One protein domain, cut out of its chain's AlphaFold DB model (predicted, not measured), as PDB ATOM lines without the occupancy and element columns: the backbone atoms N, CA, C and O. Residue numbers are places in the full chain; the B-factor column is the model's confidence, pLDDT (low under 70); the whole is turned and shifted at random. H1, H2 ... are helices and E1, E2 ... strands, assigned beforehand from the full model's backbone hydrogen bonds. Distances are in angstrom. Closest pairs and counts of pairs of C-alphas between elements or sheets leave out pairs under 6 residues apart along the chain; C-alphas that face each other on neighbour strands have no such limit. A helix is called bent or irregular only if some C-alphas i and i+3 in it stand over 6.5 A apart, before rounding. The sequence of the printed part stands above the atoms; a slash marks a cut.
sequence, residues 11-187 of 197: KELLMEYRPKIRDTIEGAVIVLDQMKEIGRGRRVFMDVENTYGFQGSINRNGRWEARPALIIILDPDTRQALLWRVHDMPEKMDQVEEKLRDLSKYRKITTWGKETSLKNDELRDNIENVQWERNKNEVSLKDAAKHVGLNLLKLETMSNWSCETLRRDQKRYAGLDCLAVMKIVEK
ATOM      1  N   LYS A  11      39.085 -81.276  36.178       59.72
ATOM      2  CA  LYS A  11      38.052 -80.948  35.196       59.72
ATOM      3  C   LYS A  11      38.340 -81.467  33.780       59.72
ATOM      4  O   LYS A  11      37.400 -81.932  33.143       59.72
ATOM      5  N   GLU A  12      39.569 -81.370  33.284       62.78
ATOM      6  CA  GLU A  12      39.970 -81.847  31.953       62.78
ATOM      7  C   GLU A  12      40.019 -83.373  31.919       62.78
ATOM      8  O   GLU A  12      39.419 -83.986  31.039       62.78
ATOM      9  N   LEU A  13      40.589 -83.985  32.962       62.50
ATOM     10  CA  LEU A  13      40.592 -85.438  33.134       62.50
ATOM     11  C   LEU A  13      39.178 -86.013  33.168       62.50
ATOM     12  O   LEU A  13      38.919 -87.037  32.553       62.50
ATOM     13  N   LEU A  14      38.231 -85.358  33.839       64.94
ATOM     14  CA  LEU A  14      36.854 -85.841  33.830       64.94
ATOM     15  C   LEU A  14      36.154 -85.631  32.477       64.94
ATOM     16  O   LEU A  14      35.244 -86.382  32.158       64.94
ATOM     17  N   MET A  15      36.541 -84.638  31.666       66.44
ATOM     18  CA  MET A  15      35.985 -84.494  30.308       66.44
ATOM     19  C   MET A  15      36.381 -85.656  29.395       66.44
ATOM     20  O   MET A  15      35.647 -85.974  28.458       66.44
ATOM     21  N   GLU A  16      37.511 -86.305  29.677       73.62
ATOM     22  CA  GLU A  16      37.927 -87.514  28.972       73.62
ATOM     23  C   GLU A  16      37.015 -88.712  29.244       73.62
ATOM     24  O   GLU A  16      36.808 -89.544  28.356       73.62
ATOM     25  N   TYR A  17      36.455 -88.791  30.452       78.31
ATOM     26  CA  TYR A  17      35.506 -89.826  30.833       78.31
ATOM     27  C   TYR A  17      34.095 -89.358  30.498       78.31
ATOM     28  O   TYR A  17      33.629 -88.331  30.972       78.31
ATOM     29  N   ARG A  18      33.379 -90.103  29.657       80.31
ATOM     30  CA  ARG A  18      32.045 -89.704  29.189       80.31
ATOM     31  C   ARG A  18      30.994 -90.125  30.223       80.31
ATOM     32  O   ARG A  18      30.658 -91.314  30.245       80.31
ATOM     33  N   PRO A  19      30.441 -89.216  31.055       83.81
ATOM     34  CA  PRO A  19      29.452 -89.604  32.051       83.81
ATOM     35  C   PRO A  19      28.174 -90.116  31.375       83.81
ATOM     36  O   PRO A  19      27.631 -89.491  30.458       83.81
ATOM     37  N   LYS A  20      27.680 -91.258  31.844       87.38
ATOM     38  CA  LYS A  20      26.421 -91.890  31.454       87.38
ATOM     39  C   LYS A  20      25.529 -91.933  32.681       87.38
ATOM     40  O   LYS A  20      25.732 -92.744  33.572       87.38
ATOM     41  N   ILE A  21      24.548 -91.040  32.733       89.31
ATOM     42  CA  ILE A  21      23.580 -91.023  33.830       89.31
ATOM     43  C   ILE A  21      22.468 -92.003  33.491       89.31
ATOM     44  O   ILE A  21      21.956 -91.989  32.363       89.31
ATOM     45  N   ARG A  22      22.135 -92.863  34.450       93.12
ATOM     46  CA  ARG A  22      21.085 -93.873  34.337       93.12
ATOM     47  C   ARG A  22      20.255 -93.883  35.606       93.12
ATOM     48  O   ARG A  22      20.795 -93.830  36.702       93.12
ATOM     49  N   ASP A  23      18.954 -93.945  35.424       90.25
ATOM     50  CA  ASP A  23      17.891 -93.954  36.433       90.25
ATOM     51  C   ASP A  23      17.043 -95.233  36.341       90.25
ATOM     52  O   ASP A  23      16.057 -95.399  37.047       90.25
ATOM     53  N   THR A  24      17.447 -96.166  35.478       91.75
ATOM     54  CA  THR A  24      16.794 -97.457  35.245       91.75
ATOM     55  C   THR A  24      17.822 -98.577  35.291       91.75
ATOM     56  O   THR A  24      19.007 -98.365  35.011       91.75
ATOM     57  N   ILE A  25      17.365 -99.784  35.622       94.06
ATOM     58  CA  ILE A  25      18.216-100.978  35.628       94.06
ATOM     59  C   ILE A  25      18.658-101.296  34.206       94.06
ATOM     60  O   ILE A  25      19.840-101.497  33.955       94.06
ATOM     61  N   GLU A  26      17.728-101.277  33.259       94.81
ATOM     62  CA  GLU A  26      17.955-101.613  31.856       94.81
ATOM     63  C   GLU A  26      18.989-100.668  31.235       94.81
ATOM     64  O   GLU A  26      19.934-101.101  30.573       94.81
ATOM     65  N   GLY A  27      18.860 -99.367  31.511       93.75
ATOM     66  CA  GLY A  27      19.801 -98.363  31.036       93.75
ATOM     67  C   GLY A  27      21.203 -98.511  31.634       93.75
ATOM     68  O   GLY A  27      22.186 -98.229  30.939       93.75
ATOM     69  N   ALA A  28      21.305 -98.930  32.900       95.94
ATOM     70  CA  ALA A  28      22.575 -99.215  33.562       95.94
ATOM     71  C   ALA A  28      23.215-100.503  33.030       95.94
ATOM     72  O   ALA A  28      24.397-100.488  32.700       95.94
ATOM     73  N   VAL A  29      22.438-101.575  32.853       95.38
ATOM     74  CA  VAL A  29      22.905-102.874  32.337       95.38
ATOM     75  C   VAL A  29      23.588-102.732  30.981       95.38
ATOM     76  O   VAL A  29      24.667-103.279  30.804       95.38
ATOM     77  N   ILE A  30      23.060-101.908  30.067       95.06
ATOM     78  CA  ILE A  30      23.717-101.639  28.773       95.06
ATOM     79  C   ILE A  30      25.160-101.140  28.958       95.06
ATOM     80  O   ILE A  30      26.053-101.506  28.197       95.06
ATOM     81  N   VAL A  31      25.396-100.288  29.958       95.00
ATOM     82  CA  VAL A  31      26.730 -99.754  30.263       95.00
ATOM     83  C   VAL A  31      27.587-100.813  30.959       95.00
ATOM     84  O   VAL A  31      28.742-101.004  30.583       95.00
ATOM     85  N   LEU A  32      27.025-101.535  31.930       96.00
ATOM     86  CA  LEU A  32      27.726-102.598  32.658       96.00
ATOM     87  C   LEU A  32      28.181-103.734  31.735       96.00
ATOM     88  O   LEU A  32      29.308-104.203  31.865       96.00
ATOM     89  N   ASP A  33      27.350-104.134  30.773       94.62
ATOM     90  CA  ASP A  33      27.683-105.168  29.792       94.62
ATOM     91  C   ASP A  33      28.841-104.721  28.890       94.62
ATOM     92  O   ASP A  33      29.771-105.488  28.646       94.62
ATOM     93  N   GLN A  34      28.865-103.451  28.468       93.00
ATOM     94  CA  GLN A  34      30.010-102.899  27.734       93.00
ATOM     95  C   GLN A  34      31.297-102.949  28.567       93.00
ATOM     96  O   GLN A  34      32.341-103.372  28.062       93.00
ATOM     97  N   MET A  35      31.228-102.549  29.842       93.81
ATOM     98  CA  MET A  35      32.371-102.613  30.759       93.81
ATOM     99  C   MET A  35      32.840-104.063  30.947       93.81
ATOM    100  O   MET A  35      34.039-104.348  30.936       93.81
ATOM    101  N   LYS A  36      31.911-105.006  31.100       93.06
ATOM    102  CA  LYS A  36      32.207-106.431  31.269       93.06
ATOM    103  C   LYS A  36      32.977-107.009  30.079       93.06
ATOM    104  O   LYS A  36      33.980-107.691  30.296       93.06
ATOM    105  N   GLU A  37      32.534-106.731  28.855       90.12
ATOM    106  CA  GLU A  37      33.121-107.324  27.646       90.12
ATOM    107  C   GLU A  37      34.484-106.713  27.280       90.12
ATOM    108  O   GLU A  37      35.411-107.437  26.922       90.12
ATOM    109  N   ILE A  38      34.650-105.391  27.406       88.12
ATOM    110  CA  ILE A  38      35.849-104.690  26.906       88.12
ATOM    111  C   ILE A  38      37.045-104.803  27.865       88.12
ATOM    112  O   ILE A  38      38.190-104.884  27.422       88.12
ATOM    113  N   GLY A  39      36.803-104.810  29.178       79.44
ATOM    114  CA  GLY A  39      37.858-104.686  30.190       79.44
ATOM    115  C   GLY A  39      38.105-105.938  31.030       79.44
ATOM    116  O   GLY A  39      38.599-105.830  32.151       79.44
ATOM    117  N   ARG A  40      37.722-107.129  30.559       81.75
ATOM    118  CA  ARG A  40      37.768-108.367  31.358       81.75
ATOM    119  C   ARG A  40      39.117-108.568  32.070       81.75
ATOM    120  O   ARG A  40      40.181-108.487  31.462       81.75
ATOM    121  N   GLY A  41      39.064-108.836  33.375       82.94
ATOM    122  CA  GLY A  41      40.241-109.002  34.237       82.94
ATOM    123  C   GLY A  41      40.887-107.695  34.719       82.94
ATOM    124  O   GLY A  41      41.795-107.741  35.548       82.94
ATOM    125  N   ARG A  42      40.431-106.528  34.247       92.25
ATOM    126  CA  ARG A  42      40.892-105.205  34.702       92.25
ATOM    127  C   ARG A  42      39.963-104.612  35.761       92.25
ATOM    128  O   ARG A  42      38.871-105.126  36.022       92.25
ATOM    129  N   ARG A  43      40.429-103.536  36.397       96.25
ATOM    130  CA  ARG A  43      39.711-102.837  37.467       96.25
ATOM    131  C   ARG A  43      38.666-101.874  36.924       96.25
ATOM    132  O   ARG A  43      38.916-101.193  35.936       96.25
ATOM    133  N   VAL A  44      37.563-101.776  37.651       97.19
ATOM    134  CA  VAL A  44      36.647-100.632  37.603       97.19
ATOM    135  C   VAL A  44      36.656 -99.966  38.972       97.19
ATOM    136  O   VAL A  44      36.871-100.633  39.986       97.19
ATOM    137  N   PHE A  45      36.440 -98.660  39.002       97.50
ATOM    138  CA  PHE A  45      36.491 -97.868  40.225       97.50
ATOM    139  C   PHE A  45      35.086 -97.470  40.616       97.50
ATOM    140  O   PHE A  45      34.342 -96.972  39.774       97.50
ATOM    141  N   MET A  46      34.724 -97.723  41.865       97.44
ATOM    142  CA  MET A  46      33.376 -97.505  42.360       97.44
ATOM    143  C   MET A  46      33.394 -96.589  43.574       97.44
ATOM    144  O   MET A  46      34.359 -96.585  44.341       97.44
ATOM    145  N   ASP A  47      32.322 -95.826  43.709       95.38
ATOM    146  CA  ASP A  47      32.002 -95.042  44.892       95.38
ATOM    147  C   ASP A  47      30.479 -95.022  45.079       95.38
ATOM    148  O   ASP A  47      29.724 -95.180  44.105       95.38
ATOM    149  N   VAL A  48      30.022 -94.867  46.320       94.31
ATOM    150  CA  VAL A  48      28.594 -94.813  46.654       94.31
ATOM    151  C   VAL A  48      28.284 -93.541  47.426       94.31
ATOM    152  O   VAL A  48      28.670 -93.356  48.578       94.31
ATOM    153  N   GLU A  49      27.453 -92.709  46.814       92.12
ATOM    154  CA  GLU A  49      26.887 -91.539  47.461       92.12
ATOM    155  C   GLU A  49      25.545 -91.908  48.092       92.12
ATOM    156  O   GLU A  49      24.649 -92.463  47.445       92.12
ATOM    157  N   ASN A  50      25.398 -91.603  49.379       89.88
ATOM    158  CA  ASN A  50      24.223 -91.977  50.161       89.88
ATOM    159  C   ASN A  50      23.206 -90.833  50.261       89.88
ATOM    160  O   ASN A  50      23.516 -89.658  50.059       89.88
ATOM    161  N   THR A  51      21.966 -91.171  50.615       84.69
ATOM    162  CA  THR A  51      20.945 -90.178  50.952       84.69
ATOM    163  C   THR A  51      21.370 -89.367  52.180       84.69
ATOM    164  O   THR A  51      21.827 -89.916  53.185       84.69
ATOM    165  N   TYR A  52      21.210 -88.045  52.103       68.19
ATOM    166  CA  TYR A  52      21.515 -87.118  53.195       68.19
ATOM    167  C   TYR A  52      20.252 -86.754  54.003       68.19
ATOM    168  O   TYR A  52      19.135 -86.793  53.485       68.19
ATOM    169  N   GLY A  53      20.406 -86.346  55.269       60.66
ATOM    170  CA  GLY A  53      19.290 -85.867  56.108       60.66
ATOM    171  C   GLY A  53      18.288 -86.970  56.465       60.66
ATOM    172  O   GLY A  53      18.694 -88.105  56.557       60.66
ATOM    173  N   PHE A  54      16.995 -86.685  56.667       49.78
ATOM    174  CA  PHE A  54      15.956 -87.670  57.063       49.78
ATOM    175  C   PHE A  54      15.485 -88.631  55.941       49.78
ATOM    176  O   PHE A  54      14.437 -89.257  56.076       49.78
ATOM    177  N   GLN A  55      16.219 -88.748  54.827       55.25
ATOM    178  CA  GLN A  55      15.796 -89.517  53.638       55.25
ATOM    179  C   GLN A  55      16.331 -90.960  53.555       55.25
ATOM    180  O   GLN A  55      15.944 -91.727  52.677       55.25
ATOM    181  N   GLY A  56      17.235 -91.356  54.444       59.16
ATOM    182  CA  GLY A  56      17.470 -92.760  54.796       59.16
ATOM    183  C   GLY A  56      16.355 -93.322  55.679       59.16
ATOM    184  O   GLY A  56      15.305 -92.709  55.862       59.16
ATOM    185  N   SER A  57      16.556 -94.521  56.222       58.62
ATOM    186  CA  SER A  57      15.530 -95.192  57.030       58.62
ATOM    187  C   SER A  57      15.983 -95.504  58.432       58.62
ATOM    188  O   SER A  57      17.155 -95.748  58.681       58.62
ATOM    189  N   ILE A  58      15.022 -95.582  59.343       64.88
ATOM    190  CA  ILE A  58      15.240 -96.212  60.635       64.88
ATOM    191  C   ILE A  58      15.216 -97.731  60.423       64.88
ATOM    192  O   ILE A  58      14.234 -98.281  59.924       64.88
ATOM    193  N   ASN A  59      16.308 -98.409  60.762       67.19
ATOM    194  CA  ASN A  59      16.381 -99.863  60.729       67.19
ATOM    195  C   ASN A  59      15.571-100.488  61.880       67.19
ATOM    196  O   ASN A  59      15.091 -99.803  62.782       67.19
ATOM    197  N   ARG A  60      15.453-101.823  61.887       67.38
ATOM    198  CA  ARG A  60      14.686-102.572  62.906       67.38
ATOM    199  C   ARG A  60      15.125-102.302  64.356       67.38
ATOM    200  O   ARG A  60      14.353-102.559  65.270       67.38
ATOM    201  N   ASN A  61      16.325-101.756  64.560       74.06
ATOM    202  CA  ASN A  61      16.898-101.447  65.869       74.06
ATOM    203  C   ASN A  61      16.730 -99.968  66.261       74.06
ATOM    204  O   ASN A  61      17.407 -99.497  67.174       74.06
ATOM    205  N   GLY A  62      15.894 -99.208  65.547       67.94
ATOM    206  CA  GLY A  62      15.673 -97.791  65.833       67.94
ATOM    207  C   GLY A  62      16.830 -96.881  65.406       67.94
ATOM    208  O   GLY A  62      16.841 -95.708  65.771       67.94
ATOM    209  N   ARG A  63      17.814 -97.389  64.647       69.19
ATOM    210  CA  ARG A  63      18.984 -96.613  64.210       69.19
ATOM    211  C   ARG A  63      18.836 -96.132  62.782       69.19
ATOM    212  O   ARG A  63      18.295 -96.834  61.935       69.19
ATOM    213  N   TRP A  64      19.380 -94.954  62.525       68.56
ATOM    214  CA  TRP A  64      19.430 -94.383  61.192       68.56
ATOM    215  C   TRP A  64      20.348 -95.204  60.272       68.56
ATOM    216  O   TRP A  64      21.459 -95.560  60.660       68.56
ATOM    217  N   GLU A  65      19.871 -95.520  59.073       69.94
ATOM    218  CA  GLU A  65      20.561 -96.295  58.046       69.94
ATOM    219  C   GLU A  65      20.604 -95.470  56.757       69.94
ATOM    220  O   GLU A  65      19.566 -95.154  56.161       69.94
ATOM    221  N   ALA A  66      21.824 -95.115  56.352       75.06
ATOM    222  CA  ALA A  66      22.087 -94.459  55.083       75.06
ATOM    223  C   ALA A  66      21.718 -95.403  53.935       75.06
ATOM    224  O   ALA A  66      22.053 -96.588  53.966       75.06
ATOM    225  N   ARG A  67      21.007 -94.883  52.934       85.56
ATOM    226  CA  ARG A  67      20.635 -95.647  51.741       85.56
ATOM    227  C   ARG A  67      21.464 -95.164  50.556       85.56
ATOM    228  O   ARG A  67      21.618 -93.949  50.427       85.56
ATOM    229  N   PRO A  68      21.935 -96.059  49.673       91.69
ATOM    230  CA  PRO A  68      22.546 -95.644  48.418       91.69
ATOM    231  C   PRO A  68      21.593 -94.731  47.640       91.69
ATOM    232  O   PRO A  68      20.419 -95.057  47.460       91.69
ATOM    233  N   ALA A  69      22.085 -93.575  47.200       92.88
ATOM    234  CA  ALA A  69      21.348 -92.650  46.344       92.88
ATOM    235  C   ALA A  69      21.887 -92.655  44.913       92.88
ATOM    236  O   ALA A  69      21.117 -92.571  43.948       92.88
ATOM    237  N   LEU A  70      23.207 -92.767  44.786       94.25
ATOM    238  CA  LEU A  70      23.930 -92.779  43.529       94.25
ATOM    239  C   LEU A  70      25.102 -93.758  43.647       94.25
ATOM    240  O   LEU A  70      25.903 -93.665  44.571       94.25
ATOM    241  N   ILE A  71      25.201 -94.678  42.692       96.25
ATOM    242  CA  ILE A  71      26.352 -95.566  42.530       96.25
ATOM    243  C   ILE A  71      27.150 -95.065  41.334       96.25
ATOM    244  O   ILE A  71      26.608 -94.895  40.237       96.25
ATOM    245  N   ILE A  72      28.435 -94.812  41.548       96.19
ATOM    246  CA  ILE A  72      29.351 -94.354  40.518       96.19
ATOM    247  C   ILE A  72      30.227 -95.528  40.107       96.19
ATOM    248  O   ILE A  72      30.784 -96.198  40.966       96.19
ATOM    249  N   ILE A  73      30.375 -95.769  38.804       97.19
ATOM    250  CA  ILE A  73      31.349 -96.735  38.281       97.19
ATOM    251  C   ILE A  73      32.139 -96.085  37.157       97.19
ATOM    252  O   ILE A  73      31.593 -95.766  36.102       97.19
ATOM    253  N   LEU A  74      33.437 -95.916  37.366       95.75
ATOM    254  CA  LEU A  74      34.377 -95.443  36.366       95.75
ATOM    255  C   LEU A  74      35.146 -96.626  35.786       95.75
ATOM    256  O   LEU A  74      35.806 -97.381  36.502       95.75
ATOM    257  N   ASP A  75      35.083 -96.759  34.466       94.88
ATOM    258  CA  ASP A  75      35.814 -97.775  33.726       94.88
ATOM    259  C   ASP A  75      36.903 -97.124  32.858       94.88
ATOM    260  O   ASP A  75      36.583 -96.415  31.893       94.88
ATOM    261  N   PRO A  76      38.191 -97.364  33.166       92.81
ATOM    262  CA  PRO A  76      39.306 -96.881  32.359       92.81
ATOM    263  C   PRO A  76      39.267 -97.385  30.917       92.81
ATOM    264  O   PRO A  76      39.608 -96.637  30.003       92.81
ATOM    265  N   ASP A  77      38.832 -98.629  30.704       92.19
ATOM    266  CA  ASP A  77      38.946 -99.296  29.405       92.19
ATOM    267  C   ASP A  77      37.929 -98.749  28.399       92.19
ATOM    268  O   ASP A  77      38.247 -98.522  27.232       92.19
ATOM    269  N   THR A  78      36.706 -98.475  28.854       90.75
ATOM    270  CA  THR A  78      35.654 -97.877  28.019       90.75
ATOM    271  C   THR A  78      35.653 -96.346  28.049       90.75
ATOM    272  O   THR A  78      34.939 -95.722  27.257       90.75
ATOM    273  N   ARG A  79      36.442 -95.726  28.941       90.19
ATOM    274  CA  ARG A  79      36.420 -94.280  29.252       90.19
ATOM    275  C   ARG A  79      35.008 -93.782  29.575       90.19
ATOM    276  O   ARG A  79      34.604 -92.683  29.181       90.19
ATOM    277  N   GLN A  80      34.228 -94.610  30.268       90.62
ATOM    278  CA  GLN A  80      32.874 -94.280  30.703       90.62
ATOM    279  C   GLN A  80      32.831 -94.117  32.221       90.62
ATOM    280  O   GLN A  80      33.515 -94.829  32.954       90.62
ATOM    281  N   ALA A  81      31.993 -93.192  32.679       92.81
ATOM    282  CA  ALA A  81      31.601 -93.088  34.079       92.81
ATOM    283  C   ALA A  81      30.086 -93.287  34.165       92.81
ATOM    284  O   ALA A  81      29.324 -92.437  33.708       92.81
ATOM    285  N   LEU A  82      29.635 -94.417  34.694       95.81
ATOM    286  CA  LEU A  82      28.231 -94.652  35.001       95.81
ATOM    287  C   LEU A  82      27.876 -93.896  36.282       95.81
ATOM    288  O   LEU A  82      28.520 -94.079  37.308       95.81
ATOM    289  N   LEU A  83      26.850 -93.054  36.207       95.19
ATOM    290  CA  LEU A  83      26.227 -92.392  37.349       95.19
ATOM    291  C   LEU A  83      24.834 -93.010  37.499       95.19
ATOM    292  O   LEU A  83      23.886 -92.568  36.843       95.19
ATOM    293  N   TRP A  84      24.731 -94.076  38.292       96.62
ATOM    294  CA  TRP A  84      23.505 -94.853  38.456       96.62
ATOM    295  C   TRP A  84      22.691 -94.344  39.646       96.62
ATOM    296  O   TRP A  84      23.021 -94.584  40.806       96.62
ATOM    297  N   ARG A  85      21.622 -93.605  39.352       94.19
ATOM    298  CA  ARG A  85      20.686 -93.069  40.337       94.19
ATOM    299  C   ARG A  85      19.772 -94.178  40.831       94.19
ATOM    300  O   ARG A  85      18.881 -94.604  40.107       94.19
ATOM    301  N   VAL A  86      20.010 -94.640  42.051       94.06
ATOM    302  CA  VAL A  86      19.304 -95.789  42.641       94.06
ATOM    303  C   VAL A  86      18.257 -95.377  43.679       94.06
ATOM    304  O   VAL A  86      17.402 -96.183  44.032       94.06
ATOM    305  N   HIS A  87      18.257 -94.110  44.113       90.19
ATOM    306  CA  HIS A  87      17.254 -93.591  45.055       90.19
ATOM    307  C   HIS A  87      15.818 -93.634  44.527       90.19
ATOM    308  O   HIS A  87      14.897 -93.693  45.336       90.19
ATOM    309  N   ASP A  88      15.631 -93.612  43.206       85.00
ATOM    310  CA  ASP A  88      14.313 -93.672  42.563       85.00
ATOM    311  C   ASP A  88      13.772 -95.112  42.451       85.00
ATOM    312  O   ASP A  88      12.640 -95.315  42.021       85.00
ATOM    313  N   MET A  89      14.565 -96.121  42.842       88.88
ATOM    314  CA  MET A  89      14.199 -97.544  42.802       88.88
ATOM    315  C   MET A  89      14.610 -98.308  44.079       88.88
ATOM    316  O   MET A  89      15.269 -99.352  44.000       88.88
ATOM    317  N   PRO A  90      14.255 -97.821  45.283       85.44
ATOM    318  CA  PRO A  90      14.701 -98.421  46.542       85.44
ATOM    319  C   PRO A  90      14.266 -99.887  46.704       85.44
ATOM    320  O   PRO A  90      14.960-100.672  47.345       85.44
ATOM    321  N   GLU A  91      13.140-100.277  46.108       88.12
ATOM    322  CA  GLU A  91      12.622-101.646  46.092       88.12
ATOM    323  C   GLU A  91      13.413-102.595  45.184       88.12
ATOM    324  O   GLU A  91      13.264-103.810  45.292       88.12
ATOM    325  N   LYS A  92      14.259-102.062  44.297       92.31
ATOM    326  CA  LYS A  92      15.065-102.852  43.358       92.31
ATOM    327  C   LYS A  92      16.537-102.939  43.747       92.31
ATOM    328  O   LYS A  92      17.336-103.421  42.946       92.31
ATOM    329  N   MET A  93      16.908-102.517  44.955       93.12
ATOM    330  CA  MET A  93      18.298-102.570  45.419       93.12
ATOM    331  C   MET A  93      18.901-103.978  45.353       93.12
ATOM    332  O   MET A  93      20.052-104.111  44.952       93.12
ATOM    333  N   ASP A  94      18.117-105.026  45.613       94.31
ATOM    334  CA  ASP A  94      18.583-106.411  45.455       94.31
ATOM    335  C   ASP A  94      19.016-106.705  44.007       94.31
ATOM    336  O   ASP A  94      20.039-107.348  43.781       94.31
ATOM    337  N   GLN A  95      18.283-106.185  43.015       96.44
ATOM    338  CA  GLN A  95      18.631-106.327  41.597       96.44
ATOM    339  C   GLN A  95      19.846-105.471  41.228       96.44
ATOM    340  O   GLN A  95      20.690-105.910  40.451       96.44
ATOM    341  N   VAL A  96      19.961-104.262  41.785       96.44
ATOM    342  CA  VAL A  96      21.140-103.398  41.607       96.44
ATOM    343  C   VAL A  96      22.397-104.124  42.087       96.44
ATOM    344  O   VAL A  96      23.365-104.254  41.337       96.44
ATOM    345  N   GLU A  97      22.366-104.655  43.310       96.69
ATOM    346  CA  GLU A  97      23.477-105.404  43.897       96.69
ATOM    347  C   GLU A  97      23.759-106.702  43.129       96.69
ATOM    348  O   GLU A  97      24.921-107.066  42.943       96.69
ATOM    349  N   GLU A  98      22.729-107.359  42.588       96.94
ATOM    350  CA  GLU A  98      22.893-108.500  41.687       96.94
ATOM    351  C   GLU A  98      23.723-108.140  40.445       96.94
ATOM    352  O   GLU A  98      24.650-108.870  40.091       96.94
ATOM    353  N   LYS A  99      23.438-106.996  39.804       97.62
ATOM    354  CA  LYS A  99      24.179-106.546  38.612       97.62
ATOM    355  C   LYS A  99      25.608-106.133  38.933       97.62
ATOM    356  O   LYS A  99      26.512-106.419  38.149       97.62
ATOM    357  N   LEU A 100      25.840-105.521  40.093       97.50
ATOM    358  CA  LEU A 100      27.194-105.228  40.567       97.50
ATOM    359  C   LEU A 100      27.978-106.510  40.852       97.50
ATOM    360  O   LEU A 100      29.141-106.618  40.466       97.50
ATOM    361  N   ARG A 101      27.339-107.511  41.464       96.69
ATOM    362  CA  ARG A 101      27.949-108.824  41.699       96.69
ATOM    363  C   ARG A 101      28.264-109.525  40.382       96.69
ATOM    364  O   ARG A 101      29.309-110.152  40.235       96.69
ATOM    365  N   ASP A 102      27.380-109.429  39.399       95.88
ATOM    366  CA  ASP A 102      27.654-109.994  38.084       95.88
ATOM    367  C   ASP A 102      28.846-109.306  37.417       95.88
ATOM    368  O   ASP A 102      29.700-110.003  36.875       95.88
ATOM    369  N   LEU A 103      28.980-107.979  37.530       96.44
ATOM    370  CA  LEU A 103      30.175-107.258  37.083       96.44
ATOM    371  C   LEU A 103      31.437-107.725  37.829       96.44
ATOM    372  O   LEU A 103      32.472-107.941  37.189       96.44
ATOM    373  N   SER A 104      31.360-107.926  39.151       95.88
ATOM    374  CA  SER A 104      32.508-108.307  39.988       95.88
ATOM    375  C   SER A 104      33.093-109.680  39.643       95.88
ATOM    376  O   SER A 104      34.251-109.953  39.950       95.88
ATOM    377  N   LYS A 105      32.331-110.540  38.951       94.19
ATOM    378  CA  LYS A 105      32.823-111.820  38.406       94.19
ATOM    379  C   LYS A 105      33.801-111.641  37.237       94.19
ATOM    380  O   LYS A 105      34.567-112.556  36.939       94.19
ATOM    381  N   TYR A 106      33.775-110.495  36.552       95.00
ATOM    382  CA  TYR A 106      34.582-110.230  35.349       95.00
ATOM    383  C   TYR A 106      35.573-109.082  35.523       95.00
ATOM    384  O   TYR A 106      36.622-109.069  34.871       95.00
ATOM    385  N   ARG A 107      35.238-108.112  36.371       95.31
ATOM    386  CA  ARG A 107      36.042-106.925  36.666       95.31
ATOM    387  C   ARG A 107      36.363-106.900  38.151       95.31
ATOM    388  O   ARG A 107      35.531-107.252  38.979       95.31
ATOM    389  N   LYS A 108      37.555-106.423  38.508       95.88
ATOM    390  CA  LYS A 108      37.883-106.169  39.914       95.88
ATOM    391  C   LYS A 108      37.292-104.816  40.310       95.88
ATOM    392  O   LYS A 108      37.826-103.788  39.906       95.88
ATOM    393  N   ILE A 109      36.173-104.823  41.031       97.38
ATOM    394  CA  ILE A 109      35.582-103.589  41.564       97.38
ATOM    395  C   ILE A 109      36.484-103.080  42.686       97.38
ATOM    396  O   ILE A 109      36.806-103.835  43.603       97.38
ATOM    397  N   THR A 110      36.905-101.822  42.599       97.50
ATOM    398  CA  THR A 110      37.861-101.200  43.517       97.50
ATOM    399  C   THR A 110      37.284 -99.910  44.101       97.50
ATOM    400  O   THR A 110      36.835 -99.048  43.348       97.50
ATOM    401  N   THR A 111      37.332 -99.759  45.425       97.25
ATOM    402  CA  THR A 111      36.770 -98.614  46.171       97.25
ATOM    403  C   THR A 111      37.813 -97.984  47.095       97.25
ATOM    404  O   THR A 111      38.822 -98.611  47.440       97.25
ATOM    405  N   TRP A 112      37.573 -96.742  47.527       95.75
ATOM    406  CA  TRP A 112      38.345 -96.101  48.595       95.75
ATOM    407  C   TRP A 112      37.526 -96.050  49.883       95.75
ATOM    408  O   TRP A 112      36.848 -95.069  50.170       95.75
ATOM    409  N   GLY A 113      37.618 -97.116  50.666       92.69
ATOM    410  CA  GLY A 113      36.774 -97.338  51.832       92.69
ATOM    411  C   GLY A 113      35.824 -98.507  51.621       92.69
ATOM    412  O   GLY A 113      35.700 -99.068  50.528       92.69
ATOM    413  N   LYS A 114      35.195 -98.935  52.715       89.75
ATOM    414  CA  LYS A 114      34.206-100.014  52.690       89.75
ATOM    415  C   LYS A 114      32.823 -99.453  52.378       89.75
ATOM    416  O   LYS A 114      32.321 -98.613  53.122       89.75
ATOM    417  N   GLU A 115      32.169-100.025  51.375       89.50
ATOM    418  CA  GLU A 115      30.789 -99.684  51.013       89.50
ATOM    419  C   GLU A 115      29.790-100.407  51.916       89.50
ATOM    420  O   GLU A 115      29.267-101.474  51.598       89.50
ATOM    421  N   THR A 116      29.567 -99.844  53.102       85.75
ATOM    422  CA  THR A 116      28.718-100.454  54.142       85.75
ATOM    423  C   THR A 116      27.218-100.302  53.889       85.75
ATOM    424  O   THR A 116      26.426-100.959  54.561       85.75
ATOM    425  N   SER A 117      26.819 -99.463  52.929       87.38
ATOM    426  CA  SER A 117      25.420 -99.280  52.529       87.38
ATOM    427  C   SER A 117      24.916-100.345  51.545       87.38
ATOM    428  O   SER A 117      23.705-100.444  51.343       87.38
ATOM    429  N   LEU A 118      25.813-101.165  50.981       89.94
ATOM    430  CA  LEU A 118      25.476-102.359  50.200       89.94
ATOM    431  C   LEU A 118      25.247-103.550  51.142       89.94
ATOM    432  O   LEU A 118      26.024-103.760  52.076       89.94
ATOM    433  N   LYS A 119      24.195-104.342  50.917       89.81
ATOM    434  CA  LYS A 119      23.771-105.391  51.867       89.81
ATOM    435  C   LYS A 119      24.195-106.803  51.468       89.81
ATOM    436  O   LYS A 119      24.284-107.667  52.334       89.81
ATOM    437  N   ASN A 120      24.482-107.041  50.196       92.00
ATOM    438  CA  ASN A 120      24.905-108.332  49.678       92.00
ATOM    439  C   ASN A 120      26.356-108.641  50.084       92.00
ATOM    440  O   ASN A 120      27.303-108.013  49.605       92.00
ATOM    441  N   ASP A 121      26.524-109.628  50.966       91.44
ATOM    442  CA  ASP A 121      27.836-110.036  51.478       91.44
ATOM    443  C   ASP A 121      28.742-110.615  50.377       91.44
ATOM    444  O   ASP A 121      29.920-110.272  50.316       91.44
ATOM    445  N   GLU A 122      28.197-111.399  49.438       92.56
ATOM    446  CA  GLU A 122      28.965-111.966  48.316       92.56
ATOM    447  C   GLU A 122      29.534-110.866  47.403       92.56
ATOM    448  O   GLU A 122      30.676-110.943  46.948       92.56
ATOM    449  N   LEU A 123      28.758-109.811  47.138       94.38
ATOM    450  CA  LEU A 123      29.242-108.629  46.425       94.38
ATOM    451  C   LEU A 123      30.350-107.935  47.223       94.38
ATOM    452  O   LEU A 123      31.418-107.652  46.677       94.38
ATOM    453  N   ARG A 124      30.108-107.671  48.511       92.75
ATOM    454  CA  ARG A 124      31.054-106.960  49.380       92.75
ATOM    455  C   ARG A 124      32.395-107.676  49.503       92.75
ATOM    456  O   ARG A 124      33.423-107.005  49.471       92.75
ATOM    457  N   ASP A 125      32.395-109.003  49.561       90.31
ATOM    458  CA  ASP A 125      33.616-109.813  49.621       90.31
ATOM    459  C   ASP A 125      34.436-109.753  48.319       90.31
ATOM    460  O   ASP A 125      35.656-109.943  48.328       90.31
ATOM    461  N   ASN A 126      33.794-109.445  47.189       92.25
ATOM    462  CA  ASN A 126      34.463-109.324  45.894       92.25
ATOM    463  C   ASN A 126      35.010-107.911  45.605       92.25
ATOM    464  O   ASN A 126      35.886-107.759  44.740       92.25
ATOM    465  N   ILE A 127      34.555-106.892  46.342       95.38
ATOM    466  CA  ILE A 127      35.037-105.510  46.227       95.38
ATOM    467  C   ILE A 127      36.414-105.366  46.901       95.38
ATOM    468  O   ILE A 127      36.632-105.753  48.046       95.38
ATOM    469  N   GLU A 128      37.378-104.791  46.181       95.69
ATOM    470  CA  GLU A 128      38.717-104.478  46.686       95.69
ATOM    471  C   GLU A 128      38.742-103.078  47.307       95.69
ATOM    472  O   GLU A 128      38.798-102.080  46.588       95.69
ATOM    473  N   ASN A 129      38.766-102.996  48.639       95.19
ATOM    474  CA  ASN A 129      39.083-101.741  49.318       95.19
ATOM    475  C   ASN A 129      40.597-101.480  49.245       95.19
ATOM    476  O   ASN A 129      41.387-102.249  49.795       95.19
ATOM    477  N   VAL A 130      40.995-100.386  48.591       95.94
ATOM    478  CA  VAL A 130      42.406 -99.976  48.439       95.94
ATOM    479  C   VAL A 130      42.796 -98.792  49.324       95.94
ATOM    480  O   VAL A 130      43.865 -98.206  49.136       95.94
ATOM    481  N   GLN A 131      41.938 -98.427  50.276       95.19
ATOM    482  CA  GLN A 131      42.202 -97.352  51.219       95.19
ATOM    483  C   GLN A 131      43.467 -97.628  52.030       95.19
ATOM    484  O   GLN A 131      43.669 -98.710  52.580       95.19
ATOM    485  N   TRP A 132      44.329 -96.617  52.113       92.75
ATOM    486  CA  TRP A 132      45.564 -96.721  52.877       92.75
ATOM    487  C   TRP A 132      45.305 -96.647  54.374       92.75
ATOM    488  O   TRP A 132      44.457 -95.884  54.841       92.75
ATOM    489  N   GLU A 133      46.140 -97.349  55.128       90.50
ATOM    490  CA  GLU A 133      46.216 -97.229  56.577       90.50
ATOM    491  C   GLU A 133      47.544 -96.579  56.975       90.50
ATOM    492  O   GLU A 133      48.617 -96.956  56.499       90.50
ATOM    493  N   ARG A 134      47.487 -95.612  57.892       85.94
ATOM    494  CA  ARG A 134      48.659 -95.002  58.525       85.94
ATOM    495  C   ARG A 134      48.446 -94.969  60.030       85.94
ATOM    496  O   ARG A 134      47.515 -94.332  60.511       85.94
ATOM    497  N   ASN A 135      49.323 -95.630  60.787       87.62
ATOM    498  CA  ASN A 135      49.215 -95.737  62.249       87.62
ATOM    499  C   ASN A 135      47.847 -96.270  62.719       87.62
ATOM    500  O   ASN A 135      47.278 -95.743  63.669       87.62
ATOM    501  N   LYS A 136      47.316 -97.300  62.041       85.81
ATOM    502  CA  LYS A 136      45.970 -97.869  62.265       85.81
ATOM    503  C   LYS A 136      44.799 -96.914  61.979       85.81
ATOM    504  O   LYS A 136      43.665 -97.256  62.292       85.81
ATOM    505  N   ASN A 137      45.059 -95.750  61.384       89.06
ATOM    506  CA  ASN A 137      44.023 -94.827  60.935       89.06
ATOM    507  C   ASN A 137      43.878 -94.897  59.417       89.06
ATOM    508  O   ASN A 137      44.871 -94.891  58.686       89.06
ATOM    509  N   GLU A 138      42.636 -94.919  58.959       91.81
ATOM    510  CA  GLU A 138      42.293 -94.847  57.546       91.81
ATOM    511  C   GLU A 138      42.656 -93.469  56.973       91.81
ATOM    512  O   GLU A 138      42.314 -92.420  57.526       91.81
ATOM    513  N   VAL A 139      43.373 -93.456  55.849       93.38
ATOM    514  CA  VAL A 139      43.723 -92.223  55.138       93.38
ATOM    515  C   VAL A 139      42.539 -91.792  54.277       93.38
ATOM    516  O   VAL A 139      41.931 -92.591  53.558       93.38
ATOM    517  N   SER A 140      42.203 -90.503  54.329       93.06
ATOM    518  CA  SER A 140      41.130 -89.950  53.504       93.06
ATOM    519  C   SER A 140      41.517 -89.944  52.019       93.06
ATOM    520  O   SER A 140      42.683 -89.724  51.683       93.06
ATOM    521  N   LEU A 141      40.538 -90.117  51.122       92.69
ATOM    522  CA  LEU A 141      40.782 -90.053  49.674       92.69
ATOM    523  C   LEU A 141      41.435 -88.724  49.280       92.69
ATOM    524  O   LEU A 141      42.390 -88.697  48.513       92.69
ATOM    525  N   LYS A 142      40.980 -87.620  49.887       91.38
ATOM    526  CA  LYS A 142      41.544 -86.280  49.689       91.38
ATOM    527  C   LYS A 142      43.039 -86.219  50.000       91.38
ATOM    528  O   LYS A 142      43.780 -85.567  49.270       91.38
ATOM    529  N   ASP A 143      43.486 -86.846  51.084       91.62
ATOM    530  CA  ASP A 143      44.901 -86.813  51.452       91.62
ATOM    531  C   ASP A 143      45.734 -87.744  50.575       91.62
ATOM    532  O   ASP A 143      46.817 -87.355  50.142       91.62
ATOM    533  N   ALA A 144      45.209 -88.919  50.230       92.69
ATOM    534  CA  ALA A 144      45.865 -89.823  49.292       92.69
ATOM    535  C   ALA A 144      45.991 -89.214  47.884       92.69
ATOM    536  O   ALA A 144      47.044 -89.322  47.254       92.69
ATOM    537  N   ALA A 145      44.969 -88.491  47.422       91.19
ATOM    538  CA  ALA A 145      44.946 -87.818  46.126       91.19
ATOM    539  C   ALA A 145      46.092 -86.800  45.967       91.19
ATOM    540  O   ALA A 145      46.692 -86.697  44.894       91.19
ATOM    541  N   LYS A 146      46.502 -86.125  47.050       90.38
ATOM    542  CA  LYS A 146      47.654 -85.203  47.026       90.38
ATOM    543  C   LYS A 146      48.950 -85.905  46.613       90.38
ATOM    544  O   LYS A 146      49.775 -85.311  45.925       90.38
ATOM    545  N   HIS A 147      49.126 -87.182  46.963       88.75
ATOM    546  CA  HIS A 147      50.318 -87.957  46.592       88.75
ATOM    547  C   HIS A 147      50.388 -88.297  45.094       88.75
ATOM    548  O   HIS A 147      51.457 -88.655  44.580       88.75
ATOM    549  N   VAL A 148      49.273 -88.161  44.374       87.44
ATOM    550  CA  VAL A 148      49.203 -88.294  42.912       87.44
ATOM    551  C   VAL A 148      49.041 -86.951  42.197       87.44
ATOM    552  O   VAL A 148      48.804 -86.944  40.997       87.44
ATOM    553  N   GLY A 149      49.214 -85.827  42.902       85.12
ATOM    554  CA  GLY A 149      49.110 -84.487  42.315       85.12
ATOM    555  C   GLY A 149      47.674 -84.005  42.097       85.12
ATOM    556  O   GLY A 149      47.468 -83.019  41.401       85.12
ATOM    557  N   LEU A 150      46.678 -84.673  42.689       84.25
ATOM    558  CA  LEU A 150      45.274 -84.276  42.599       84.25
ATOM    559  C   LEU A 150      44.841 -83.518  43.857       84.25
ATOM    560  O   LEU A 150      45.044 -83.979  44.982       84.25
ATOM    561  N   ASN A 151      44.183 -82.373  43.668       83.12
ATOM    562  CA  ASN A 151      43.596 -81.601  44.759       83.12
ATOM    563  C   ASN A 151      42.067 -81.743  44.752       83.12
ATOM    564  O   ASN A 151      41.373 -81.088  43.976       83.12
ATOM    565  N   LEU A 152      41.540 -82.618  45.614       80.75
ATOM    566  CA  LEU A 152      40.099 -82.842  45.734       80.75
ATOM    567  C   LEU A 152      39.445 -81.799  46.646       80.75
ATOM    568  O   LEU A 152      39.764 -81.676  47.837       80.75
ATOM    569  N   LEU A 153      38.483 -81.066  46.089       73.81
ATOM    570  CA  LEU A 153      37.634 -80.133  46.820       73.81
ATOM    571  C   LEU A 153      36.371 -80.860  47.301       73.81
ATOM    572  O   LEU A 153      35.569 -81.303  46.490       73.81
ATOM    573  N   LYS A 154      36.168 -80.939  48.622       70.62
ATOM    574  CA  LYS A 154      35.001 -81.575  49.274       70.62
ATOM    575  C   LYS A 154      33.749 -80.687  49.262       70.62
ATOM    576  O   LYS A 154      33.135 -80.462  50.300       70.62
ATOM    577  N   LEU A 155      33.429 -80.088  48.120       69.12
ATOM    578  CA  LEU A 155      32.333 -79.116  48.037       69.12
ATOM    579  C   LEU A 155      30.953 -79.785  47.953       69.12
ATOM    580  O   LEU A 155      29.977 -79.175  48.364       69.12
ATOM    581  N   GLU A 156      30.883 -81.040  47.495       70.12
ATOM    582  CA  GLU A 156      29.616 -81.763  47.283       70.12
ATOM    583  C   GLU A 156      29.443 -82.992  48.190       70.12
ATOM    584  O   GLU A 156      28.433 -83.679  48.097       70.12
ATOM    585  N   THR A 157      30.374 -83.256  49.115       62.41
ATOM    586  CA  THR A 157      30.334 -84.428  50.017       62.41
ATOM    587  C   THR A 157      29.050 -84.505  50.865       62.41
ATOM    588  O   THR A 157      28.703 -85.558  51.379       62.41
ATOM    589  N   MET A 158      28.345 -83.382  51.036       68.19
ATOM    590  CA  MET A 158      27.117 -83.268  51.838       68.19
ATOM    591  C   MET A 158      25.912 -82.845  50.987       68.19
ATOM    592  O   MET A 158      24.934 -82.299  51.503       68.19
ATOM    593  N   SER A 159      25.999 -83.027  49.670       77.50
ATOM    594  CA  SER A 159      24.955 -82.608  48.745       77.50
ATOM    595  C   SER A 159      23.749 -83.536  48.770       77.50
ATOM    596  O   SER A 159      23.823 -84.713  49.113       77.50
ATOM    597  N   ASN A 160      22.598 -82.997  48.364       83.25
ATOM    598  CA  ASN A 160      21.418 -83.819  48.152       83.25
ATOM    599  C   ASN A 160      21.572 -84.659  46.868       83.25
ATOM    600  O   ASN A 160      21.295 -84.183  45.762       83.25
ATOM    601  N   TRP A 161      21.999 -85.911  47.022       88.31
ATOM    602  CA  TRP A 161      22.149 -86.885  45.936       88.31
ATOM    603  C   TRP A 161      20.835 -87.531  45.472       88.31
ATOM    604  O   TRP A 161      20.820 -88.186  44.432       88.31
ATOM    605  N   SER A 162      19.732 -87.309  46.199       86.62
ATOM    606  CA  SER A 162      18.375 -87.736  45.822       86.62
ATOM    607  C   SER A 162      17.590 -86.647  45.072       86.62
ATOM    608  O   SER A 162      16.384 -86.760  44.866       86.62
ATOM    609  N   CYS A 163      18.246 -85.540  44.702       86.44
ATOM    610  CA  CYS A 163      17.582 -84.457  43.983       86.44
ATOM    611  C   CYS A 163      17.133 -84.900  42.585       86.44
ATOM    612  O   CYS A 163      17.848 -85.619  41.894       86.44
ATOM    613  N   GLU A 164      15.981 -84.396  42.131       85.12
ATOM    614  CA  GLU A 164      15.364 -84.759  40.846       85.12
ATOM    615  C   GLU A 164      16.320 -84.632  39.655       85.12
ATOM    616  O   GLU A 164      16.287 -85.454  38.746       85.12
ATOM    617  N   THR A 165      17.214 -83.644  39.663       86.50
ATOM    618  CA  THR A 165      18.233 -83.473  38.628       86.50
ATOM    619  C   THR A 165      19.580 -83.151  39.254       86.50
ATOM    620  O   THR A 165      19.762 -82.082  39.836       86.50
ATOM    621  N   LEU A 166      20.560 -84.037  39.048       86.31
ATOM    622  CA  LEU A 166      21.944 -83.766  39.431       86.31
ATOM    623  C   LEU A 166      22.478 -82.536  38.682       86.31
ATOM    624  O   LEU A 166      22.419 -82.447  37.445       86.31
ATOM    625  N   ARG A 167      23.062 -81.604  39.428       87.19
ATOM    626  CA  ARG A 167      23.751 -80.435  38.879       87.19
ATOM    627  C   ARG A 167      25.088 -80.825  38.228       87.19
ATOM    628  O   ARG A 167      25.567 -81.958  38.319       87.19
ATOM    629  N   ARG A 168      25.693 -79.887  37.490       82.94
ATOM    630  CA  ARG A 168      26.944 -80.123  36.738       82.94
ATOM    631  C   ARG A 168      28.146 -80.371  37.655       82.94
ATOM    632  O   ARG A 168      28.993 -81.191  37.322       82.94
ATOM    633  N   ASP A 169      28.230 -79.640  38.754       81.62
ATOM    634  CA  ASP A 169      29.180 -79.805  39.862       81.62
ATOM    635  C   ASP A 169      29.028 -81.174  40.545       81.62
ATOM    636  O   ASP A 169      30.016 -81.893  40.627       81.62
ATOM    637  N   GLN A 170      27.808 -81.598  40.894       84.38
ATOM    638  CA  GLN A 170      27.533 -82.918  41.484       84.38
ATOM    639  C   GLN A 170      27.992 -84.063  40.578       84.38
ATOM    640  O   GLN A 170      28.733 -84.944  41.002       84.38
ATOM    641  N   LYS A 171      27.613 -84.021  39.291       85.44
ATOM    642  CA  LYS A 171      28.048 -85.016  38.292       85.44
ATOM    643  C   LYS A 171      29.566 -85.088  38.182       85.44
ATOM    644  O   LYS A 171      30.117 -86.158  37.944       85.44
ATOM    645  N   ARG A 172      30.230 -83.936  38.303       81.06
ATOM    646  CA  ARG A 172      31.686 -83.858  38.238       81.06
ATOM    647  C   ARG A 172      32.328 -84.444  39.475       81.06
ATOM    648  O   ARG A 172      33.195 -85.290  39.334       81.06
ATOM    649  N   TYR A 173      31.884 -84.004  40.645       83.25
ATOM    650  CA  TYR A 173      32.377 -84.480  41.927       83.25
ATOM    651  C   TYR A 173      32.291 -86.007  42.022       83.25
ATOM    652  O   TYR A 173      33.308 -86.651  42.243       83.25
ATOM    653  N   ALA A 174      31.125 -86.575  41.698       83.44
ATOM    654  CA  ALA A 174      30.880 -88.014  41.733       83.44
ATOM    655  C   ALA A 174      31.914 -88.812  40.909       83.44
ATOM    656  O   ALA A 174      32.474 -89.800  41.367       83.44
ATOM    657  N   GLY A 175      32.232 -88.362  39.691       86.19
ATOM    658  CA  GLY A 175      33.249 -89.030  38.875       86.19
ATOM    659  C   GLY A 175      34.698 -88.736  39.298       86.19
ATOM    660  O   GLY A 175      35.588 -89.534  39.001       86.19
ATOM    661  N   LEU A 176      34.952 -87.609  39.977       87.31
ATOM    662  CA  LEU A 176      36.287 -87.227  40.443       87.31
ATOM    663  C   LEU A 176      36.793 -88.134  41.561       87.31
ATOM    664  O   LEU A 176      37.985 -88.439  41.568       87.31
ATOM    665  N   ASP A 177      35.915 -88.586  42.457       88.88
ATOM    666  CA  ASP A 177      36.312 -89.483  43.542       88.88
ATOM    667  C   ASP A 177      36.807 -90.822  42.966       88.88
ATOM    668  O   ASP A 177      37.960 -91.195  43.202       88.88
ATOM    669  N   CYS A 178      36.059 -91.464  42.057       92.81
ATOM    670  CA  CYS A 178      36.532 -92.674  41.366       92.81
ATOM    671  C   CYS A 178      37.814 -92.451  40.540       92.81
ATOM    672  O   CYS A 178      38.702 -93.309  40.522       92.81
ATOM    673  N   LEU A 179      37.940 -91.305  39.861       91.38
ATOM    674  CA  LEU A 179      39.144 -90.957  39.099       91.38
ATOM    675  C   LEU A 179      40.369 -90.837  40.017       91.38
ATOM    676  O   LEU A 179      41.461 -91.288  39.661       91.38
ATOM    677  N   ALA A 180      40.204 -90.250  41.201       92.31
ATOM    678  CA  ALA A 180      41.277 -90.149  42.175       92.31
ATOM    679  C   ALA A 180      41.724 -91.533  42.654       92.31
ATOM    680  O   ALA A 180      42.929 -91.794  42.673       92.31
ATOM    681  N   VAL A 181      40.784 -92.443  42.947       95.00
ATOM    682  CA  VAL A 181      41.112 -93.840  43.288       95.00
ATOM    683  C   VAL A 181      41.919 -94.494  42.168       95.00
ATOM    684  O   VAL A 181      42.963 -95.091  42.433       95.00
ATOM    685  N   MET A 182      41.494 -94.324  40.913       94.56
ATOM    686  CA  MET A 182      42.214 -94.842  39.750       94.56
ATOM    687  C   MET A 182      43.655 -94.336  39.697       94.56
ATOM    688  O   MET A 182      44.580 -95.143  39.626       94.56
ATOM    689  N   LYS A 183      43.866 -93.018  39.792       92.62
ATOM    690  CA  LYS A 183      45.213 -92.429  39.759       92.62
ATOM    691  C   LYS A 183      46.089 -92.905  40.914       92.62
ATOM    692  O   LYS A 183      47.282 -93.148  40.718       92.62
ATOM    693  N   ILE A 184      45.511 -93.093  42.099       94.25
ATOM    694  CA  ILE A 184      46.216 -93.666  43.248       94.25
ATOM    695  C   ILE A 184      46.639 -95.107  42.967       94.25
ATOM    696  O   ILE A 184      47.803 -95.438  43.182       94.25
ATOM    697  N   VAL A 185      45.746 -95.946  42.442       94.50
ATOM    698  CA  VAL A 185      46.038 -97.352  42.128       94.50
ATOM    699  C   VAL A 185      47.047 -97.494  40.986       94.50
ATOM    700  O   VAL A 185      47.919 -98.358  41.064       94.50
ATOM    701  N   GLU A 186      46.987 -96.640  39.962       92.06
ATOM    702  CA  GLU A 186      47.970 -96.603  38.870       92.06
ATOM    703  C   GLU A 186      49.385 -96.320  39.401       92.06
ATOM    704  O   GLU A 186      50.340 -97.011  39.038       92.06
ATOM    705  N   LYS A 187      49.529 -95.334  40.297       93.00
ATOM    706  CA  LYS A 187      50.833 -94.946  40.861       93.00
ATOM    707  C   LYS A 187      51.304 -95.884  41.977       93.00
ATOM    708  O   LYS A 187      52.500 -96.162  42.091       93.00
TER     709      LYS A 187
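This is residues 11 to 187 of the 197 residues of the protein "3'-5' exonuclease domain-containing protein" of Caenorhabditis nigoni (UniProt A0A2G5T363). What is the main shape? A twisted sheet of five strands forms the middle of three layers, with the long helix H6 slantwise over one face and H2 and H3 side by side over the other. The short helices H1 and H5 pack on H6, and H4 packs on H3. What makes it up? The printed part has 177 residues with six named helices and five named strands, in the order H1 E1 H2 E2 E3 E4 H3 E5 H4 H5 H6, class mixed. The sheet is mixed, in the order E1 E4 E3 E2 E5; the whole is compact, with a radius of gyration of the C-alphas of 15.5 A and spans of 42 by 38 by 33 A.

What does H1 touch? H1, residues 11 to 16, touches residues 172 to 179 of H6, residues 168 to 187, about perpendicular at 78 degrees; the closest C-alphas, of Leu 14 and Leu 176, are 6.8 A apart. How do the strands pair? E1, residues 18 to 22, is parallel to E4, residues 80 to 85, with N 20 and O 81 2.8 A apart, and E2, residues 43 to 50, is parallel to E5, residues 108 to 111, with N 46 and O 110 2.9 A apart. E2, E3, residues 68 to 75, and E4 form a meander of two hairpins, each strand the antiparallel neighbour of the one before, with N 45 and O 74 2.9 A and N 82 and O 73 2.8 A apart. Where are the other helices? H2, residues 25 to 38, and H3, residues 90 to 104, are on the same face and touch, the C-alphas of Lys 36 and Leu 103 closest at 6.2 A; H6 is on the opposite face, at a height over the sheet of 8.5 A. H4, residues 121 to 126, touches H3, the C-alphas of Arg 101 and Leu 123 closest at 4.9 A, and H5, residues 141 to 146, touches H6, those of Ala 145 and Ala 180 closest at 5.9 A. E1, H2, E2 and E4, H3, E5 are split strand-helix-strand units, their strands running the same way with two others between, and both crossovers are right-handed. Are the helix backbones complete? Every O i to N i+4 pair is within hydrogen-bond range in H1 and H4, against 9 of 10 in H2, 9 of 11 in H3, 1 of 2 in H5 and 14 of 16 in H6.

Where are the ends? C-alpha 11, in H1, is at (38.052, -80.948, 35.196), and C-alpha 187, in H6, is at (50.833, -94.946, 40.861). How long are the longer elements? From first to last C-alpha H2 is 20.0 A, E2 22.8 A, E3 19.9 A, H3 21.4 A and H6 28.4 A. H3 is irregular, with C-alphas 91 and 94 7.7 A apart.

How large is it? The two C-alphas farthest apart, of Glu 12 and Asn 61, are 45.5 A apart, and the printed part has no cut. Which links are long? Those from E2 to E3, H4 to H5 and H5 to H6. Where is confidence low? The mean pLDDT of the printed part is 87.3, and residues 11 to 15, 52 to 60, 62 to 65, 155 and 157 to 158 are under 70.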